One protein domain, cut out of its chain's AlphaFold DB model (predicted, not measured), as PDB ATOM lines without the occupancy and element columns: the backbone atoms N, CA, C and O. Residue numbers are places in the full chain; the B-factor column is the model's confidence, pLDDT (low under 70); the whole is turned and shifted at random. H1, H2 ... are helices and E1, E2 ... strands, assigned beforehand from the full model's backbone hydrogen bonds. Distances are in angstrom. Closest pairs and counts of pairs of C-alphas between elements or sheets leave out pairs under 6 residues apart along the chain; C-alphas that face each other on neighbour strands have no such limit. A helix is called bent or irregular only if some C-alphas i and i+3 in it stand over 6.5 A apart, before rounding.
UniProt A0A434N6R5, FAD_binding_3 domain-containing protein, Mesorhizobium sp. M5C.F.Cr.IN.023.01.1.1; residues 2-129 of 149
ATOM      1  N   GLU A   2     -18.454 -18.949  80.272       64.44
ATOM      2  CA  GLU A   2     -19.571 -18.162  80.809       64.44
ATOM      3  C   GLU A   2     -19.719 -16.845  80.037       64.44
ATOM      4  O   GLU A   2     -18.738 -16.292  79.539       64.44
ATOM      5  N   ARG A   3     -20.962 -16.363  79.895       61.00
ATOM      6  CA  ARG A   3     -21.283 -15.120  79.167       61.00
ATOM      7  C   ARG A   3     -20.473 -13.928  79.673       61.00
ATOM      8  O   ARG A   3     -20.064 -13.100  78.866       61.00
ATOM      9  N   ASP A   4     -20.193 -13.899  80.969       66.62
ATOM     10  CA  ASP A   4     -19.451 -12.819  81.616       66.62
ATOM     11  C   ASP A   4     -17.995 -12.777  81.141       66.62
ATOM     12  O   ASP A   4     -17.459 -11.704  80.877       66.62
ATOM     13  N   THR A   5     -17.390 -13.940  80.876       71.25
ATOM     14  CA  THR A   5     -16.039 -14.031  80.307       71.25
ATOM     15  C   THR A   5     -15.986 -13.466  78.885       71.25
ATOM     16  O   THR A   5     -14.998 -12.848  78.501       71.25
ATOM     17  N   ILE A   6     -17.046 -13.659  78.091       67.44
ATOM     18  CA  ILE A   6     -17.125 -13.155  76.711       67.44
ATOM     19  C   ILE A   6     -17.288 -11.632  76.696       67.44
ATOM     20  O   ILE A   6     -16.638 -10.970  75.892       67.44
ATOM     21  N   ILE A   7     -18.110 -11.073  77.588       68.56
ATOM     22  CA  ILE A   7     -18.317  -9.620  77.689       68.56
ATOM     23  C   ILE A   7     -17.024  -8.928  78.133       68.56
ATOM     24  O   ILE A   7     -16.612  -7.954  77.515       68.56
ATOM     25  N   GLU A   8     -16.317  -9.485  79.116       67.75
ATOM     26  CA  GLU A   8     -15.059  -8.917  79.608       67.75
ATOM     27  C   GLU A   8     -13.929  -8.965  78.555       67.75
ATOM     28  O   GLU A   8     -13.087  -8.067  78.477       67.75
ATOM     29  N   LEU A   9     -13.916 -10.003  77.711       64.12
ATOM     30  CA  LEU A   9     -13.017 -10.109  76.557       64.12
ATOM     31  C   LEU A   9     -13.374  -9.099  75.463       64.12
ATOM     32  O   LEU A   9     -12.472  -8.487  74.895       64.12
ATOM     33  N   LEU A  10     -14.663  -8.911  75.176       62.09
ATOM     34  CA  LEU A  10     -15.121  -7.931  74.194       62.09
ATOM     35  C   LEU A  10     -14.809  -6.506  74.646       62.09
ATOM     36  O   LEU A  10     -14.271  -5.754  73.840       62.09
ATOM     37  N   ASP A  11     -15.031  -6.173  75.917       64.31
ATOM     38  CA  ASP A  11     -14.685  -4.864  76.475       64.31
ATOM     39  C   ASP A  11     -13.175  -4.624  76.438       64.31
ATOM     40  O   ASP A  11     -12.742  -3.572  75.983       64.31
ATOM     41  N   LYS A  12     -12.333  -5.602  76.804       56.94
ATOM     42  CA  LYS A  12     -10.866  -5.452  76.707       56.94
ATOM     43  C   LYS A  12     -10.373  -5.307  75.271       56.94
ATOM     44  O   LYS A  12      -9.407  -4.581  75.041       56.94
ATOM     45  N   VAL A  13     -10.998  -5.985  74.309       63.22
ATOM     46  CA  VAL A  13     -10.662  -5.853  72.883       63.22
ATOM     47  C   VAL A  13     -11.127  -4.501  72.347       63.22
ATOM     48  O   VAL A  13     -10.360  -3.844  71.649       63.22
ATOM     49  N   TYR A  14     -12.331  -4.046  72.705       54.00
ATOM     50  CA  TYR A  14     -12.852  -2.744  72.288       54.00
ATOM     51  C   TYR A  14     -12.069  -1.589  72.912       54.00
ATOM     52  O   TYR A  14     -11.673  -0.675  72.198       54.00
ATOM     53  N   TYR A  15     -11.780  -1.656  74.212       49.09
ATOM     54  CA  TYR A  15     -11.017  -0.633  74.923       49.09
ATOM     55  C   TYR A  15      -9.582  -0.557  74.394       49.09
ATOM     56  O   TYR A  15      -9.115   0.528  74.073       49.09
ATOM     57  N   ASN A  16      -8.911  -1.696  74.168       50.12
ATOM     58  CA  ASN A  16      -7.595  -1.690  73.518       50.12
ATOM     59  C   ASN A  16      -7.657  -1.206  72.067       50.12
ATOM     60  O   ASN A  16      -6.735  -0.533  71.634       50.12
ATOM     61  N   ALA A  17      -8.706  -1.517  71.301       48.12
ATOM     62  CA  ALA A  17      -8.844  -1.027  69.929       48.12
ATOM     63  C   ALA A  17      -9.105   0.489  69.870       48.12
ATOM     64  O   ALA A  17      -8.625   1.146  68.947       48.12
ATOM     65  N   ILE A  18      -9.828   1.043  70.849       52.38
ATOM     66  CA  ILE A  18     -10.049   2.486  71.005       52.38
ATOM     67  C   ILE A  18      -8.746   3.163  71.436       52.38
ATOM     68  O   ILE A  18      -8.298   4.075  70.752       52.38
ATOM     69  N   THR A  19      -8.055   2.647  72.456       42.97
ATOM     70  CA  THR A  19      -6.763   3.191  72.904       42.97
ATOM     71  C   THR A  19      -5.670   3.049  71.836       42.97
ATOM     72  O   THR A  19      -4.873   3.962  71.652       42.97
ATOM     73  N   LEU A  20      -5.631   1.958  71.062       44.53
ATOM     74  CA  LEU A  20      -4.695   1.803  69.937       44.53
ATOM     75  C   LEU A  20      -5.015   2.748  68.769       44.53
ATOM     76  O   LEU A  20      -4.096   3.133  68.052       44.53
ATOM     77  N   ARG A  21      -6.282   3.149  68.587       44.78
ATOM     78  CA  ARG A  21      -6.667   4.207  67.637       44.78
ATOM     79  C   ARG A  21      -6.329   5.603  68.159       44.78
ATOM     80  O   ARG A  21      -5.832   6.408  67.386       44.78
ATOM     81  N   GLU A  22      -6.522   5.862  69.451       48.59
ATOM     82  CA  GLU A  22      -6.170   7.135  70.100       48.59
ATOM     83  C   GLU A  22      -4.650   7.328  70.261       48.59
ATOM     84  O   GLU A  22      -4.182   8.458  70.346       48.59
ATOM     85  N   THR A  23      -3.860   6.246  70.236       43.09
ATOM     86  CA  THR A  23      -2.393   6.284  70.429       43.09
ATOM     87  C   THR A  23      -1.596   5.834  69.199       43.09
ATOM     88  O   THR A  23      -0.380   5.642  69.287       43.09
ATOM     89  N   MET A  24      -2.227   5.674  68.028       43.44
ATOM     90  CA  MET A  24      -1.476   5.541  66.776       43.44
ATOM     91  C   MET A  24      -0.941   6.918  66.387       43.44
ATOM     92  O   MET A  24      -1.505   7.643  65.574       43.44
ATOM     93  N   MET A  25       0.182   7.280  67.001       43.91
ATOM     94  CA  MET A  25       0.982   8.413  66.572       43.91
ATOM     95  C   MET A  25       1.559   8.064  65.199       43.91
ATOM     96  O   MET A  25       2.565   7.363  65.091       43.91
ATOM     97  N   TYR A  26       0.874   8.498  64.142       54.47
ATOM     98  CA  TYR A  26       1.397   8.445  62.784       54.47
ATOM     99  C   TYR A  26       2.665   9.298  62.743       54.47
ATOM    100  O   TYR A  26       2.615  10.529  62.762       54.47
ATOM    101  N   GLY A  27       3.817   8.631  62.770       58.50
ATOM    102  CA  GLY A  27       5.113   9.279  62.648       58.50
ATOM    103  C   GLY A  27       5.269   9.818  61.235       58.50
ATOM    104  O   GLY A  27       5.501   9.058  60.298       58.50
ATOM    105  N   VAL A  28       5.131  11.130  61.086       68.06
ATOM    106  CA  VAL A  28       5.438  11.847  59.848       68.06
ATOM    107  C   VAL A  28       6.688  12.679  60.064       68.06
ATOM    108  O   VAL A  28       6.870  13.272  61.127       68.06
ATOM    109  N   ASP A  29       7.552  12.735  59.056       76.81
ATOM    110  CA  ASP A  29       8.785  13.517  59.143       76.81
ATOM    111  C   ASP A  29       8.467  15.018  59.119       76.81
ATOM    112  O   ASP A  29       9.162  15.826  59.737       76.81
ATOM    113  N   ILE A  30       7.428  15.402  58.363       81.56
ATOM    114  CA  ILE A  30       7.093  16.800  58.091       81.56
ATOM    115  C   ILE A  30       5.576  17.021  58.109       81.56
ATOM    116  O   ILE A  30       4.824  16.424  57.339       81.56
ATOM    117  N   GLY A  31       5.126  17.968  58.934       83.38
ATOM    118  CA  GLY A  31       3.768  18.510  58.891       83.38
ATOM    119  C   GLY A  31       3.712  19.843  58.150       83.38
ATOM    120  O   GLY A  31       4.454  20.768  58.472       83.38
ATOM    121  N   THR A  32       2.818  19.964  57.169       81.94
ATOM    122  CA  THR A  32       2.515  21.235  56.493       81.94
ATOM    123  C   THR A  32       1.137  21.721  56.927       81.94
ATOM    124  O   THR A  32       0.150  21.036  56.685       81.94
ATOM    125  N   VAL A  33       1.052  22.903  57.543       88.25
ATOM    126  CA  VAL A  33      -0.222  23.496  57.987       88.25
ATOM    127  C   VAL A  33      -0.693  24.545  56.979       88.25
ATOM    128  O   VAL A  33       0.040  25.477  56.651       88.25
ATOM    129  N   GLY A  34      -1.929  24.392  56.509       84.81
ATOM    130  CA  GLY A  34      -2.559  25.224  55.489       84.81
ATOM    131  C   GLY A  34      -2.350  24.670  54.080       84.81
ATOM    132  O   GLY A  34      -1.259  24.704  53.521       84.81
ATOM    133  N   GLY A  35      -3.425  24.213  53.448       80.81
ATOM    134  CA  GLY A  35      -3.427  23.619  52.115       80.81
ATOM    135  C   GLY A  35      -3.685  24.605  50.979       80.81
ATOM    136  O   GLY A  35      -4.182  24.202  49.927       80.81
ATOM    137  N   GLY A  36      -3.386  25.889  51.156       83.44
ATOM    138  CA  GLY A  36      -3.356  26.841  50.041       83.44
ATOM    139  C   GLY A  36      -2.283  26.478  49.000       83.44
ATOM    140  O   GLY A  36      -1.682  25.401  49.047       83.44
ATOM    141  N   LEU A  37      -2.001  27.381  48.057       81.75
ATOM    142  CA  LEU A  37      -1.072  27.095  46.952       81.75
ATOM    143  C   LEU A  37       0.336  26.758  47.460       81.75
ATOM    144  O   LEU A  37       0.905  25.743  47.067       81.75
ATOM    145  N   GLY A  38       0.860  27.564  48.387       83.00
ATOM    146  CA  GLY A  38       2.182  27.354  48.978       83.00
ATOM    147  C   GLY A  38       2.300  26.018  49.715       83.00
ATOM    148  O   GLY A  38       3.192  25.234  49.404       83.00
ATOM    149  N   GLY A  39       1.375  25.726  50.635       85.44
ATOM    150  CA  GLY A  39       1.402  24.476  51.400       85.44
ATOM    151  C   GLY A  39       1.183  23.238  50.533       85.44
ATOM    152  O   GLY A  39       1.889  22.245  50.685       85.44
ATOM    153  N   SER A  40       0.292  23.317  49.539       83.44
ATOM    154  CA  SER A  40       0.073  22.213  48.598       83.44
ATOM    155  C   SER A  40       1.307  21.937  47.729       83.44
ATOM    156  O   SER A  40       1.662  20.781  47.507       83.44
ATOM    157  N   ILE A  41       1.996  22.981  47.254       83.06
ATOM    158  CA  ILE A  41       3.244  22.839  46.486       83.06
ATOM    159  C   ILE A  41       4.371  22.296  47.366       83.06
ATOM    160  O   ILE A  41       5.097  21.399  46.931       83.06
ATOM    161  N   ALA A  42       4.520  22.812  48.589       84.62
ATOM    162  CA  ALA A  42       5.541  22.369  49.532       84.62
ATOM    163  C   ALA A  42       5.374  20.880  49.847       84.62
ATOM    164  O   ALA A  42       6.295  20.097  49.609       84.62
ATOM    165  N   ALA A  43       4.170  20.473  50.254       82.94
ATOM    166  CA  ALA A  43       3.872  19.079  50.544       82.94
ATOM    167  C   ALA A  43       4.119  18.172  49.323       82.94
ATOM    168  O   ALA A  43       4.618  17.057  49.467       82.94
ATOM    169  N   ALA A  44       3.858  18.654  48.100       79.44
ATOM    170  CA  ALA A  44       3.965  17.832  46.892       79.44
ATOM    171  C   ALA A  44       5.407  17.682  46.447       79.44
ATOM    172  O   ALA A  44       5.800  16.654  45.892       79.44
ATOM    173  N   THR A  45       6.193  18.723  46.684       79.50
ATOM    174  CA  THR A  45       7.624  18.728  46.433       79.50
ATOM    175  C   THR A  45       8.321  17.793  47.417       79.50
ATOM    176  O   THR A  45       9.072  16.924  46.981       79.50
ATOM    177  N   LEU A  46       8.002  17.895  48.711       80.38
ATOM    178  CA  LEU A  46       8.568  17.058  49.771       80.38
ATOM    179  C   LEU A  46       8.157  15.582  49.638       80.38
ATOM    180  O   LEU A  46       9.023  14.711  49.638       80.38
ATOM    181  N   GLY A  47       6.873  15.288  49.411       77.44
ATOM    182  CA  GLY A  47       6.409  13.912  49.210       77.44
ATOM    183  C   GLY A  47       7.032  13.253  47.974       77.44
ATOM    184  O   GLY A  47       7.372  12.074  47.984       77.44
ATOM    185  N   ARG A  48       7.280  14.023  46.904       75.06
ATOM    186  CA  ARG A  48       8.022  13.527  45.733       75.06
ATOM    187  C   ARG A  48       9.519  13.351  45.971       75.06
ATOM    188  O   ARG A  48      10.128  12.547  45.270       75.06
ATOM    189  N   ALA A  49      10.098  14.103  46.899       77.50
ATOM    190  CA  ALA A  49      11.473  13.908  47.344       77.50
ATOM    191  C   ALA A  49      11.622  12.686  48.275       77.50
ATOM    192  O   ALA A  49      12.746  12.312  48.590       77.50
ATOM    193  N   GLY A  50      10.513  12.036  48.655       76.31
ATOM    194  CA  GLY A  50      10.497  10.793  49.427       76.31
ATOM    195  C   GLY A  50      10.279  10.974  50.928       76.31
ATOM    196  O   GLY A  50      10.349   9.986  51.651       76.31
ATOM    197  N   PHE A  51      10.009  12.194  51.398       78.38
ATOM    198  CA  PHE A  51       9.686  12.443  52.805       78.38
ATOM    199  C   PHE A  51       8.276  11.956  53.150       78.38
ATOM    200  O   PHE A  51       7.362  12.068  52.324       78.38
ATOM    201  N   SER A  52       8.086  11.487  54.386       76.62
ATOM    202  CA  SER A  52       6.750  11.295  54.950       76.62
ATOM    203  C   SER A  52       6.162  12.660  55.314       76.62
ATOM    204  O   SER A  52       6.691  13.369  56.173       76.62
ATOM    205  N   VAL A  53       5.097  13.067  54.616       77.50
ATOM    206  CA  VAL A  53       4.518  14.412  54.739       77.50
ATOM    207  C   VAL A  53       3.019  14.335  54.963       77.50
ATOM    208  O   VAL A  53       2.303  13.743  54.154       77.50
ATOM    209  N   VAL A  54       2.534  15.036  55.988       81.88
ATOM    210  CA  VAL A  54       1.103  15.300  56.177       81.88
ATOM    211  C   VAL A  54       0.770  16.742  55.795       81.88
ATOM    212  O   VAL A  54       1.505  17.677  56.126       81.88
ATOM    213  N   LEU A  55      -0.349  16.931  55.092       78.25
ATOM    214  CA  LEU A  55      -0.938  18.245  54.841       78.25
ATOM    215  C   LEU A  55      -2.168  18.416  55.730       78.25
ATOM    216  O   LEU A  55      -3.144  17.688  55.573       78.25
ATOM    217  N   ILE A  56      -2.122  19.397  56.621       82.44
ATOM    218  CA  ILE A  56      -3.187  19.721  57.567       82.44
ATOM    219  C   ILE A  56      -3.928  20.943  57.034       82.44
ATOM    220  O   ILE A  56      -3.356  22.026  56.915       82.44
ATOM    221  N   ASP A  57      -5.202  20.778  56.705       81.50
ATOM    222  CA  ASP A  57      -6.066  21.857  56.232       81.50
ATOM    223  C   ASP A  57      -7.507  21.605  56.694       81.50
ATOM    224  O   ASP A  57      -7.945  20.454  56.661       81.50
ATOM    225  N   PRO A  58      -8.262  22.643  57.100       81.56
ATOM    226  CA  PRO A  58      -9.642  22.471  57.559       81.56
ATOM    227  C   PRO A  58     -10.610  22.046  56.447       81.56
ATOM    228  O   PRO A  58     -11.748  21.681  56.738       81.56
ATOM    229  N   HIS A  59     -10.204  22.112  55.176       79.56
ATOM    230  CA  HIS A  59     -11.081  21.813  54.056       79.56
ATOM    231  C   HIS A  59     -10.511  20.708  53.173       79.56
ATOM    232  O   HIS A  59      -9.389  20.785  52.679       79.56
ATOM    233  N   HIS A  60     -11.309  19.681  52.902       73.62
ATOM    234  CA  HIS A  60     -11.021  18.700  51.864       73.62
ATOM    235  C   HIS A  60     -12.343  18.206  51.258       73.62
ATOM    236  O   HIS A  60     -13.116  17.563  51.969       73.62
ATOM    237  N   PRO A  61     -12.628  18.477  49.973       78.12
ATOM    238  CA  PRO A  61     -11.805  19.218  49.004       78.12
ATOM    239  C   PRO A  61     -11.614  20.703  49.372       78.12
ATOM    240  O   PRO A  61     -12.280  21.221  50.265       78.12
ATOM    241  N   TYR A  62     -10.677  21.388  48.701       78.56
ATOM    242  CA  TYR A  62     -10.574  22.849  48.793       78.56
ATOM    243  C   TYR A  62     -11.881  23.470  48.269       78.56
ATOM    244  O   TYR A  62     -12.333  23.048  47.194       78.56
ATOM    245  N   PRO A  63     -12.496  24.412  49.007       81.94
ATOM    246  CA  PRO A  63     -13.775  24.997  48.629       81.94
ATOM    247  C   PRO A  63     -13.625  25.894  47.399       81.94
ATOM    248  O   PRO A  63     -12.520  26.305  47.052       81.94
ATOM    249  N   GLU A  64     -14.744  26.220  46.757       81.00
ATOM    250  CA  GLU A  64     -14.741  27.294  45.766       81.00
ATOM    251  C   GLU A  64     -14.388  28.623  46.442       81.00
ATOM    252  O   GLU A  64     -14.943  28.978  47.486       81.00
ATOM    253  N   ASP A  65     -13.457  29.352  45.842       77.62
ATOM    254  CA  ASP A  65     -12.919  30.595  46.356       77.62
ATOM    255  C   ASP A  65     -12.863  31.632  45.232       77.62
ATOM    256  O   ASP A  65     -12.524  31.362  44.078       77.62
ATOM    257  N   PHE A  66     -13.204  32.874  45.565       72.94
ATOM    258  CA  PHE A  66     -13.088  33.976  44.618       72.94
ATOM    259  C   PHE A  66     -11.623  34.387  44.389       72.94
ATOM    260  O   PHE A  66     -11.309  35.083  43.417       72.94
ATOM    261  N   ARG A  67     -10.707  33.976  45.275       76.00
ATOM    262  CA  ARG A  67      -9.278  34.255  45.137       76.00
ATOM    263  C   ARG A  67      -8.708  33.567  43.898       76.00
ATOM    264  O   ARG A  67      -8.912  32.387  43.645       76.00
ATOM    265  N   CYS A  68      -7.938  34.331  43.134       75.06
ATOM    266  CA  CYS A  68      -7.152  33.817  42.027       75.06
ATOM    267  C   CYS A  68      -5.684  34.081  42.326       75.06
ATOM    268  O   CYS A  68      -5.285  35.229  42.527       75.06
ATOM    269  N   GLU A  69      -4.877  33.030  42.311       79.69
ATOM    270  CA  GLU A  69      -3.438  33.164  42.464       79.69
ATOM    271  C   GLU A  69      -2.822  33.523  41.116       79.69
ATOM    272  O   GLU A  69      -3.097  32.901  40.086       79.69
ATOM    273  N   LYS A  70      -1.992  34.561  41.118       84.50
ATOM    274  CA  LYS A  70      -1.267  35.014  39.936       84.50
ATOM    275  C   LYS A  70       0.130  34.405  39.964       84.50
ATOM    276  O   LYS A  70       0.939  34.766  40.813       84.50
ATOM    277  N   ILE A  71       0.417  33.518  39.017       83.50
ATOM    278  CA  ILE A  71       1.729  32.885  38.865       83.50
ATOM    279  C   ILE A  71       2.506  33.628  37.780       83.50
ATOM    280  O   ILE A  71       2.172  33.564  36.595       83.50
ATOM    281  N   GLU A  72       3.546  34.349  38.189       84.44
ATOM    282  CA  GLU A  72       4.431  35.090  37.296       84.44
ATOM    283  C   GLU A  72       5.602  34.231  36.799       84.44
ATOM    284  O   GLU A  72       5.953  33.205  37.386       84.44
ATOM    285  N   GLU A  73       6.279  34.687  35.744       81.31
ATOM    286  CA  GLU A  73       7.418  33.988  35.131       81.31
ATOM    287  C   GLU A  73       8.518  33.590  36.135       81.31
ATOM    288  O   GLU A  73       9.110  32.517  36.023       81.31
ATOM    289  N   LYS A  74       8.796  34.423  37.146       84.69
ATOM    290  CA  LYS A  74       9.802  34.100  38.172       84.69
ATOM    291  C   LYS A  74       9.393  32.885  39.008       84.69
ATOM    292  O   LYS A  74      10.196  31.979  39.188       84.69
ATOM    293  N   GLN A  75       8.138  32.843  39.455       83.25
ATOM    294  CA  GLN A  75       7.587  31.704  40.194       83.25
ATOM    295  C   GLN A  75       7.519  30.466  39.294       83.25
ATOM    296  O   GLN A  75       7.835  29.366  39.734       83.25
ATOM    297  N   PHE A  76       7.194  30.656  38.012       78.38
ATOM    298  CA  PHE A  76       7.211  29.594  37.011       78.38
ATOM    299  C   PHE A  76       8.594  28.938  36.888       78.38
ATOM    300  O   PHE A  76       8.694  27.713  36.851       78.38
ATOM    301  N   LYS A  77       9.667  29.740  36.852       81.50
ATOM    302  CA  LYS A  77      11.050  29.239  36.800       81.50
ATOM    303  C   LYS A  77      11.396  28.419  38.041       81.50
ATOM    304  O   LYS A  77      11.822  27.280  37.886       81.50
ATOM    305  N   SER A  78      11.119  28.936  39.239       81.69
ATOM    306  CA  SER A  78      11.376  28.211  40.493       81.69
ATOM    307  C   SER A  78      10.579  26.908  40.592       81.69
ATOM    308  O   SER A  78      11.108  25.876  40.989       81.69
ATOM    309  N   LEU A  79       9.309  26.910  40.182       75.44
ATOM    310  CA  LEU A  79       8.491  25.701  40.230       75.44
ATOM    311  C   LEU A  79       8.920  24.659  39.193       75.44
ATOM    312  O   LEU A  79       8.789  23.464  39.449       75.44
ATOM    313  N   ARG A  80       9.470  25.069  38.044       77.50
ATOM    314  CA  ARG A  80       9.997  24.135  37.036       77.50
ATOM    315  C   ARG A  80      11.132  23.275  37.596       77.50
ATOM    316  O   ARG A  80      11.216  22.096  37.259       77.50
ATOM    317  N   GLU A  81      11.960  23.838  38.470       75.31
ATOM    318  CA  GLU A  81      13.054  23.119  39.138       75.31
ATOM    319  C   GLU A  81      12.535  22.021  40.078       75.31
ATOM    320  O   GLU A  81      13.200  21.008  40.278       75.31
ATOM    321  N   THR A  82      11.301  22.149  40.580       68.50
ATOM    322  CA  THR A  82      10.678  21.124  41.431       68.50
ATOM    323  C   THR A  82      10.217  19.887  40.649       68.50
ATOM    324  O   THR A  82       9.853  18.886  41.262       68.50
ATOM    325  N   GLY A  83      10.267  19.886  39.310       67.19
ATOM    326  CA  GLY A  83       9.923  18.750  38.444       67.19
ATOM    327  C   GLY A  83       8.519  18.826  37.828       67.19
ATOM    328  O   GLY A  83       7.981  19.902  37.581       67.19
ATOM    329  N   ARG A  84       7.895  17.666  37.557       69.62
ATOM    330  CA  ARG A  84       6.636  17.546  36.773       69.62
ATOM    331  C   ARG A  84       5.372  18.121  37.439       69.62
ATOM    332  O   ARG A  84       4.285  18.001  36.884       69.62
ATOM    333  N   LEU A  85       5.494  18.752  38.609       74.50
ATOM    334  CA  LEU A  85       4.396  19.478  39.264       74.50
ATOM    335  C   LEU A  85       3.862  20.612  38.385       74.50
ATOM    336  O   LEU A  85       2.655  20.848  38.337       74.50
ATOM    337  N   MET A  86       4.751  21.254  37.626       76.88
ATOM    338  CA  MET A  86       4.386  22.383  36.779       76.88
ATOM    339  C   MET A  86       3.473  22.038  35.610       76.88
ATOM    340  O   MET A  86       2.609  22.841  35.278       76.88
ATOM    341  N   GLU A  87       3.614  20.854  35.011       76.44
ATOM    342  CA  GLU A  87       2.746  20.423  33.904       76.44
ATOM    343  C   GLU A  87       1.272  20.441  34.331       76.44
ATOM    344  O   GLU A  87       0.408  20.928  33.606       76.44
ATOM    345  N   GLY A  88       1.000  19.971  35.549       76.00
ATOM    346  CA  GLY A  88      -0.343  19.926  36.108       76.00
ATOM    347  C   GLY A  88      -0.890  21.288  36.530       76.00
ATOM    348  O   GLY A  88      -2.046  21.593  36.251       76.00
ATOM    349  N   ILE A  89      -0.051  22.135  37.141       79.06
ATOM    350  CA  ILE A  89      -0.433  23.513  37.495       79.06
ATOM    351  C   ILE A  89      -0.805  24.298  36.236       79.06
ATOM    352  O   ILE A  89      -1.841  24.956  36.213       79.06
ATOM    353  N   VAL A  90       0.002  24.198  35.178       80.38
ATOM    354  CA  VAL A  90      -0.264  24.869  33.897       80.38
ATOM    355  C   VAL A  90      -1.548  24.352  33.261       80.38
ATOM    356  O   VAL A  90      -2.368  25.163  32.842       80.38
ATOM    357  N   ALA A  91      -1.756  23.032  33.232       79.62
ATOM    358  CA  ALA A  91      -2.964  22.433  32.666       79.62
ATOM    359  C   ALA A  91      -4.251  22.856  33.398       79.62
ATOM    360  O   ALA A  91      -5.307  22.938  32.776       79.62
ATOM    361  N   ALA A  92      -4.166  23.130  34.702       79.88
ATOM    362  CA  ALA A  92      -5.293  23.561  35.525       79.88
ATOM    363  C   ALA A  92      -5.417  25.096  35.670       79.88
ATOM    364  O   ALA A  92      -6.330  25.569  36.348       79.88
ATOM    365  N   SER A  93      -4.527  25.881  35.052       83.94
ATOM    366  CA  SER A  93      -4.531  27.348  35.131       83.94
ATOM    367  C   SER A  93      -4.977  28.004  33.824       83.94
ATOM    368  O   SER A  93      -4.881  27.429  32.745       83.94
ATOM    369  N   THR A  94      -5.416  29.261  33.902       86.44
ATOM    370  CA  THR A  94      -5.709  30.075  32.713       86.44
ATOM    371  C   THR A  94      -4.486  30.895  32.322       86.44
ATOM    372  O   THR A  94      -3.966  31.651  33.140       86.44
ATOM    373  N   LEU A  95      -4.024  30.773  31.077       86.88
ATOM    374  CA  LEU A  95      -2.943  31.607  30.555       86.88
ATOM    375  C   LEU A  95      -3.418  33.054  30.364       86.88
ATOM    376  O   LEU A  95      -4.450  33.309  29.746       86.88
ATOM    377  N   CYS A  96      -2.614  34.002  30.829       88.19
ATOM    378  CA  CYS A  96      -2.782  35.427  30.600       88.19
ATOM    379  C   CYS A  96      -1.564  35.960  29.835       88.19
ATOM    380  O   CYS A  96      -0.427  35.784  30.278       88.19
ATOM    381  N   THR A  97      -1.811  36.606  28.694       90.31
ATOM    382  CA  THR A  97      -0.776  37.132  27.779       90.31
ATOM    383  C   THR A  97      -0.720  38.663  27.730       90.31
ATOM    384  O   THR A  97       0.205  39.247  27.156       90.31
ATOM    385  N   GLU A  98      -1.678  39.330  28.371       91.31
ATOM    386  CA  GLU A  98      -1.765  40.783  28.441       91.31
ATOM    387  C   GLU A  98      -2.080  41.246  29.863       91.31
ATOM    388  O   GLU A  98      -2.875  40.635  30.578       91.31
ATOM    389  N   LEU A  99      -1.496  42.378  30.256       90.62
ATOM    390  CA  LEU A  99      -1.855  43.102  31.469       90.62
ATOM    391  C   LEU A  99      -2.559  44.399  31.084       90.62
ATOM    392  O   LEU A  99      -1.980  45.254  30.410       90.62
ATOM    393  N   TRP A 100      -3.798  44.550  31.540       94.12
ATOM    394  CA  TRP A 100      -4.600  45.745  31.311       94.12
ATOM    395  C   TRP A 100      -4.557  46.625  32.559       94.12
ATOM    396  O   TRP A 100      -4.901  46.193  33.657       94.12
ATOM    397  N   ILE A 101      -4.132  47.873  32.394       94.69
ATOM    398  CA  ILE A 101      -4.108  48.871  33.461       94.69
ATOM    399  C   ILE A 101      -5.334  49.753  33.269       94.69
ATOM    400  O   ILE A 101      -5.396  50.515  32.305       94.69
ATOM    401  N   ALA A 102      -6.305  49.658  34.174       96.69
ATOM    402  CA  ALA A 102      -7.532  50.445  34.129       96.69
ATOM    403  C   ALA A 102      -7.652  51.377  35.344       96.69
ATOM    404  O   ALA A 102      -7.260  51.023  36.454       96.69
ATOM    405  N   ARG A 103      -8.204  52.575  35.138       97.00
ATOM    406  CA  ARG A 103      -8.606  53.513  36.199       97.00
ATOM    407  C   ARG A 103      -9.898  54.206  35.802       97.00
ATOM    408  O   ARG A 103     -10.101  54.496  34.627       97.00
ATOM    409  N   PHE A 104     -10.751  54.491  36.785       96.50
ATOM    410  CA  PHE A 104     -12.003  55.234  36.583       96.50
ATOM    411  C   PHE A 104     -12.879  54.659  35.450       96.50
ATOM    412  O   PHE A 104     -13.412  55.397  34.627       96.50
ATOM    413  N   GLY A 105     -12.972  53.326  35.363       96.12
ATOM    414  CA  GLY A 105     -13.765  52.636  34.338       96.12
ATOM    415  C   GLY A 105     -13.180  52.668  32.920       96.12
ATOM    416  O   GLY A 105     -13.859  52.269  31.980       96.12
ATOM    417  N   ARG A 106     -11.938  53.132  32.737       95.88
ATOM    418  CA  ARG A 106     -11.270  53.210  31.429       95.88
ATOM    419  C   ARG A 106      -9.967  52.425  31.432       95.88
ATOM    420  O   ARG A 106      -9.211  52.469  32.402       95.88
ATOM    421  N   VAL A 107      -9.685  51.732  30.330       97.38
ATOM    422  CA  VAL A 107      -8.382  51.092  30.099       97.38
ATOM    423  C   VAL A 107      -7.388  52.174  29.692       97.38
ATOM    424  O   VAL A 107      -7.553  52.818  28.662       97.38
ATOM    425  N   MET A 108      -6.369  52.379  30.518       97.12
ATOM    426  CA  MET A 108      -5.330  53.388  30.321       97.12
ATOM    427  C   MET A 108      -4.160  52.846  29.502       97.12
ATOM    428  O   MET A 108      -3.522  53.593  28.768       97.12
ATOM    429  N   ASN A 109      -3.840  51.560  29.668       96.94
ATOM    430  CA  ASN A 109      -2.720  50.918  28.991       96.94
ATOM    431  C   ASN A 109      -2.951  49.404  28.882       96.94
ATOM    432  O   ASN A 109      -3.572  48.801  29.762       96.94
ATOM    433  N   LYS A 110      -2.411  48.796  27.830       96.00
ATOM    434  CA  LYS A 110      -2.274  47.350  27.668       96.00
ATOM    435  C   LYS A 110      -0.822  47.056  27.345       96.00
ATOM    436  O   LYS A 110      -0.245  47.693  26.468       96.00
ATOM    437  N   ARG A 111      -0.233  46.090  28.039       94.31
ATOM    438  CA  ARG A 111       1.137  45.661  27.756       94.31
ATOM    439  C   ARG A 111       1.244  44.141  27.720       94.31
ATOM    440  O   ARG A 111       0.500  43.486  28.458       94.31
ATOM    441  N   PRO A 112       2.187  43.589  26.938       91.38
ATOM    442  CA  PRO A 112       2.506  42.173  26.997       91.38
ATOM    443  C   PRO A 112       2.839  41.765  28.431       91.38
ATOM    444  O   PRO A 112       3.586  42.454  29.135       91.38
ATOM    445  N   TRP A 113       2.261  40.658  28.878       87.12
ATOM    446  CA  TRP A 113       2.543  40.093  30.188       87.12
ATOM    447  C   TRP A 113       2.287  38.596  30.158       87.12
ATOM    448  O   TRP A 113       1.254  38.181  29.664       87.12
ATOM    449  N   PHE A 114       3.195  37.790  30.693       83.69
ATOM    450  CA  PHE A 114       3.033  36.342  30.705       83.69
ATOM    451  C   PHE A 114       2.858  35.838  32.134       83.69
ATOM    452  O   PHE A 114       3.720  36.054  32.992       83.69
ATOM    453  N   GLY A 115       1.763  35.129  32.370       83.94
ATOM    454  CA  GLY A 115       1.567  34.379  33.597       83.94
ATOM    455  C   GLY A 115       0.264  33.605  33.597       83.94
ATOM    456  O   GLY A 115      -0.469  33.579  32.610       83.94
ATOM    457  N   PHE A 116      -0.005  32.950  34.715       83.38
ATOM    458  CA  PHE A 116      -1.140  32.055  34.853       83.38
ATOM    459  C   PHE A 116      -2.033  32.495  36.003       83.38
ATOM    460  O   PHE A 116      -1.554  32.832  37.084       83.38
ATOM    461  N   ALA A 117      -3.334  32.479  35.755       82.06
ATOM    462  CA  ALA A 117      -4.370  32.604  36.759       82.06
ATOM    463  C   ALA A 117      -4.726  31.196  37.260       82.06
ATOM    464  O   ALA A 117      -5.355  30.412  36.544       82.06
ATOM    465  N   ALA A 118      -4.281  30.873  38.471       76.00
ATOM    466  CA  ALA A 118      -4.584  29.629  39.158       76.00
ATOM    467  C   ALA A 118      -5.819  29.819  40.050       76.00
ATOM    468  O   ALA A 118      -5.843  30.687  40.921       76.00
ATOM    469  N   LYS A 119      -6.845  28.999  39.810       78.06
ATOM    470  CA  LYS A 119      -8.075  28.925  40.613       78.06
ATOM    471  C   LYS A 119      -8.105  27.634  41.435       78.06
ATOM    472  O   LYS A 119      -7.178  26.827  41.368       78.06
ATOM    473  N   ASP A 120      -9.205  27.395  42.136       72.75
ATOM    474  CA  ASP A 120      -9.437  26.241  43.019       72.75
ATOM    475  C   ASP A 120      -9.163  24.884  42.359       72.75
ATOM    476  O   ASP A 120      -8.667  23.958  43.003       72.75
ATOM    477  N   GLY A 121      -9.403  24.772  41.046       73.50
ATOM    478  CA  GLY A 121      -9.078  23.576  40.262       73.50
ATOM    479  C   GLY A 121      -7.600  23.175  40.343       73.50
ATOM    480  O   GLY A 121      -7.294  21.986  40.393       73.50
ATOM    481  N   VAL A 122      -6.682  24.144  40.446       78.38
ATOM    482  CA  VAL A 122      -5.244  23.897  40.642       78.38
ATOM    483  C   VAL A 122      -4.977  23.329  42.034       78.38
ATOM    484  O   VAL A 122      -4.201  22.386  42.172       78.38
ATOM    485  N   LEU A 123      -5.625  23.868  43.069       78.31
ATOM    486  CA  LEU A 123      -5.438  23.416  44.449       78.31
ATOM    487  C   LEU A 123      -5.964  22.003  44.647       78.31
ATOM    488  O   LEU A 123      -5.252  21.155  45.182       78.31
ATOM    489  N   ASN A 124      -7.167  21.718  44.155       77.94
ATOM    490  CA  ASN A 124      -7.712  20.369  44.198       77.94
ATOM    491  C   ASN A 124      -6.875  19.402  43.347       77.94
ATOM    492  O   ASN A 124      -6.573  18.306  43.816       77.94
ATOM    493  N   PHE A 125      -6.381  19.812  42.172       77.12
ATOM    494  CA  PHE A 125      -5.421  19.015  41.399       77.12
ATOM    495  C   PHE A 125      -4.161  18.673  42.216       77.12
ATOM    496  O   PHE A 125      -3.775  17.503  42.300       77.12
ATOM    497  N   LEU A 126      -3.539  19.671  42.854       75.06
ATOM    498  CA  LEU A 126      -2.348  19.478  43.682       75.06
ATOM    499  C   LEU A 126      -2.645  18.545  44.861       75.06
ATOM    500  O   LEU A 126      -1.942  17.554  45.042       75.06
ATOM    501  N   ARG A 127      -3.729  18.792  45.605       75.00
ATOM    502  CA  ARG A 127      -4.181  17.984  46.755       75.00
ATOM    503  C   ARG A 127      -4.549  16.545  46.379       75.00
ATOM    504  O   ARG A 127      -4.310  15.617  47.156       75.00
ATOM    505  N   HIS A 128      -5.062  16.315  45.171       71.06
ATOM    506  CA  HIS A 128      -5.296  14.962  44.665       71.06
ATOM    507  C   HIS A 128      -3.993  14.243  44.303       71.06
ATOM    508  O   HIS A 128      -3.864  13.053  44.593       71.06
ATOM    509  N   ARG A 129      -3.023  14.946  43.702       63.91
ATOM    510  CA  ARG A 129      -1.738  14.373  43.259       63.91
ATOM    511  C   ARG A 129      -0.724  14.189  44.390       63.91
ATOM    512  O   ARG A 129       0.194  13.385  44.250       63.91
TER     513      ARG A 129
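Overview. This is residues 2 to 129 of the 149 residues of the protein "FAD_binding_3 domain-containing protein" of Mesorhizobium sp. M5C.F.Cr.IN.023.01.1.1 (UniProt A0A434N6R5). A lone helix, H1, sticks out at one end of an elongated model, and a long, strongly bent hairpin of E4 and E5 reaches to the other end. Between them is a small body in which H2 packs on the short strand pair E1 E2 and on H5, H5 packs on H4, and H3 makes a corner with H4. The printed part has 128 residues, in the order H1 E1 H2 E2 E3 H3 H4 E4 E5 H5, of mixed class, helices and strands. One sheet, E3 E5 E4, is antiparallel; the other, E1 E2, is parallel. The whole is extended, with a radius of gyration of the C-alphas of 23.4 A and spans of 88 by 34 by 20 A.

Along the chain. H1, residues 3 to 22, begins at C-alpha 3 at (-21.283, -15.120, 79.167) and is 28.4 A long. E1 is residues 30 to 33, H2 residues 37 to 48, 16.4 A, and E2 residues 53 to 56. E3 is residues 69 to 72, H3 residues 73 to 81 and H4 residues 85 to 91. E4, residues 93 to 103, is 26.5 A long and bends by 74 degrees at residue 97. E5, residues 106 to 118, is 25.7 A long and bends by 95 degrees at residue 114. H5, residues 120 to 129, ends at C-alpha 129 at (-1.738, 14.373, 43.259).

Arrangement. H1 is apart from H2 and from H5. E1, H2, E2 form a strand-helix-strand unit, two parallel neighbour strands with a helix between them in the chain, and its crossover is right-handed. N 32 and O 54 are 2.8 A apart, within hydrogen-bond range. The closest C-alphas of H2 and E2, Gly 47 and Val 53, are 5.9 A apart. H2 and H5 touch, closest at C-alphas Ser 40 and Leu 126, 6.1 A, at a shallow tilt of 17 degrees, the same way. H4 and H5 touch, closest at C-alphas Ile 89 and Val 122, 5.8 A, at a steep tilt of 39 degrees, opposite ways. H3 and H4 touch only at the corner, closest at C-alphas Arg 80 and Met 86, 5.9 A. E3, H3 H4, E4 form a split strand-helix-strand unit, with E5 between its strands in the sheet; its crossover is right-handed. E5 pairs with E3 through N 71 and O 116, 2.8 A, and with E4 through N 101 and O 109, 2.8 A, both within hydrogen-bond range. H3 and H4 only graze this strongly twisted sheet, with residues 73 to 79 and 89 to 91. In H1, H2, H3, H4 and H5 every O i to N i+4 pair is within hydrogen-bond range.

Size, cuts and confidence. The C-alphas farthest apart, Glu 2 and Met 108, are 88.7 A apart. Residues 2 to 25 stand free; without them the body spans 56 by 28 by 18 A. The printed part has no cut, and the link from E2 to E3, 12 residues, is long. The mean pLDDT of the printed part is 76.4, with values under 70 at residues 2 to 4, 6 to 28, 82 to 84 and 129.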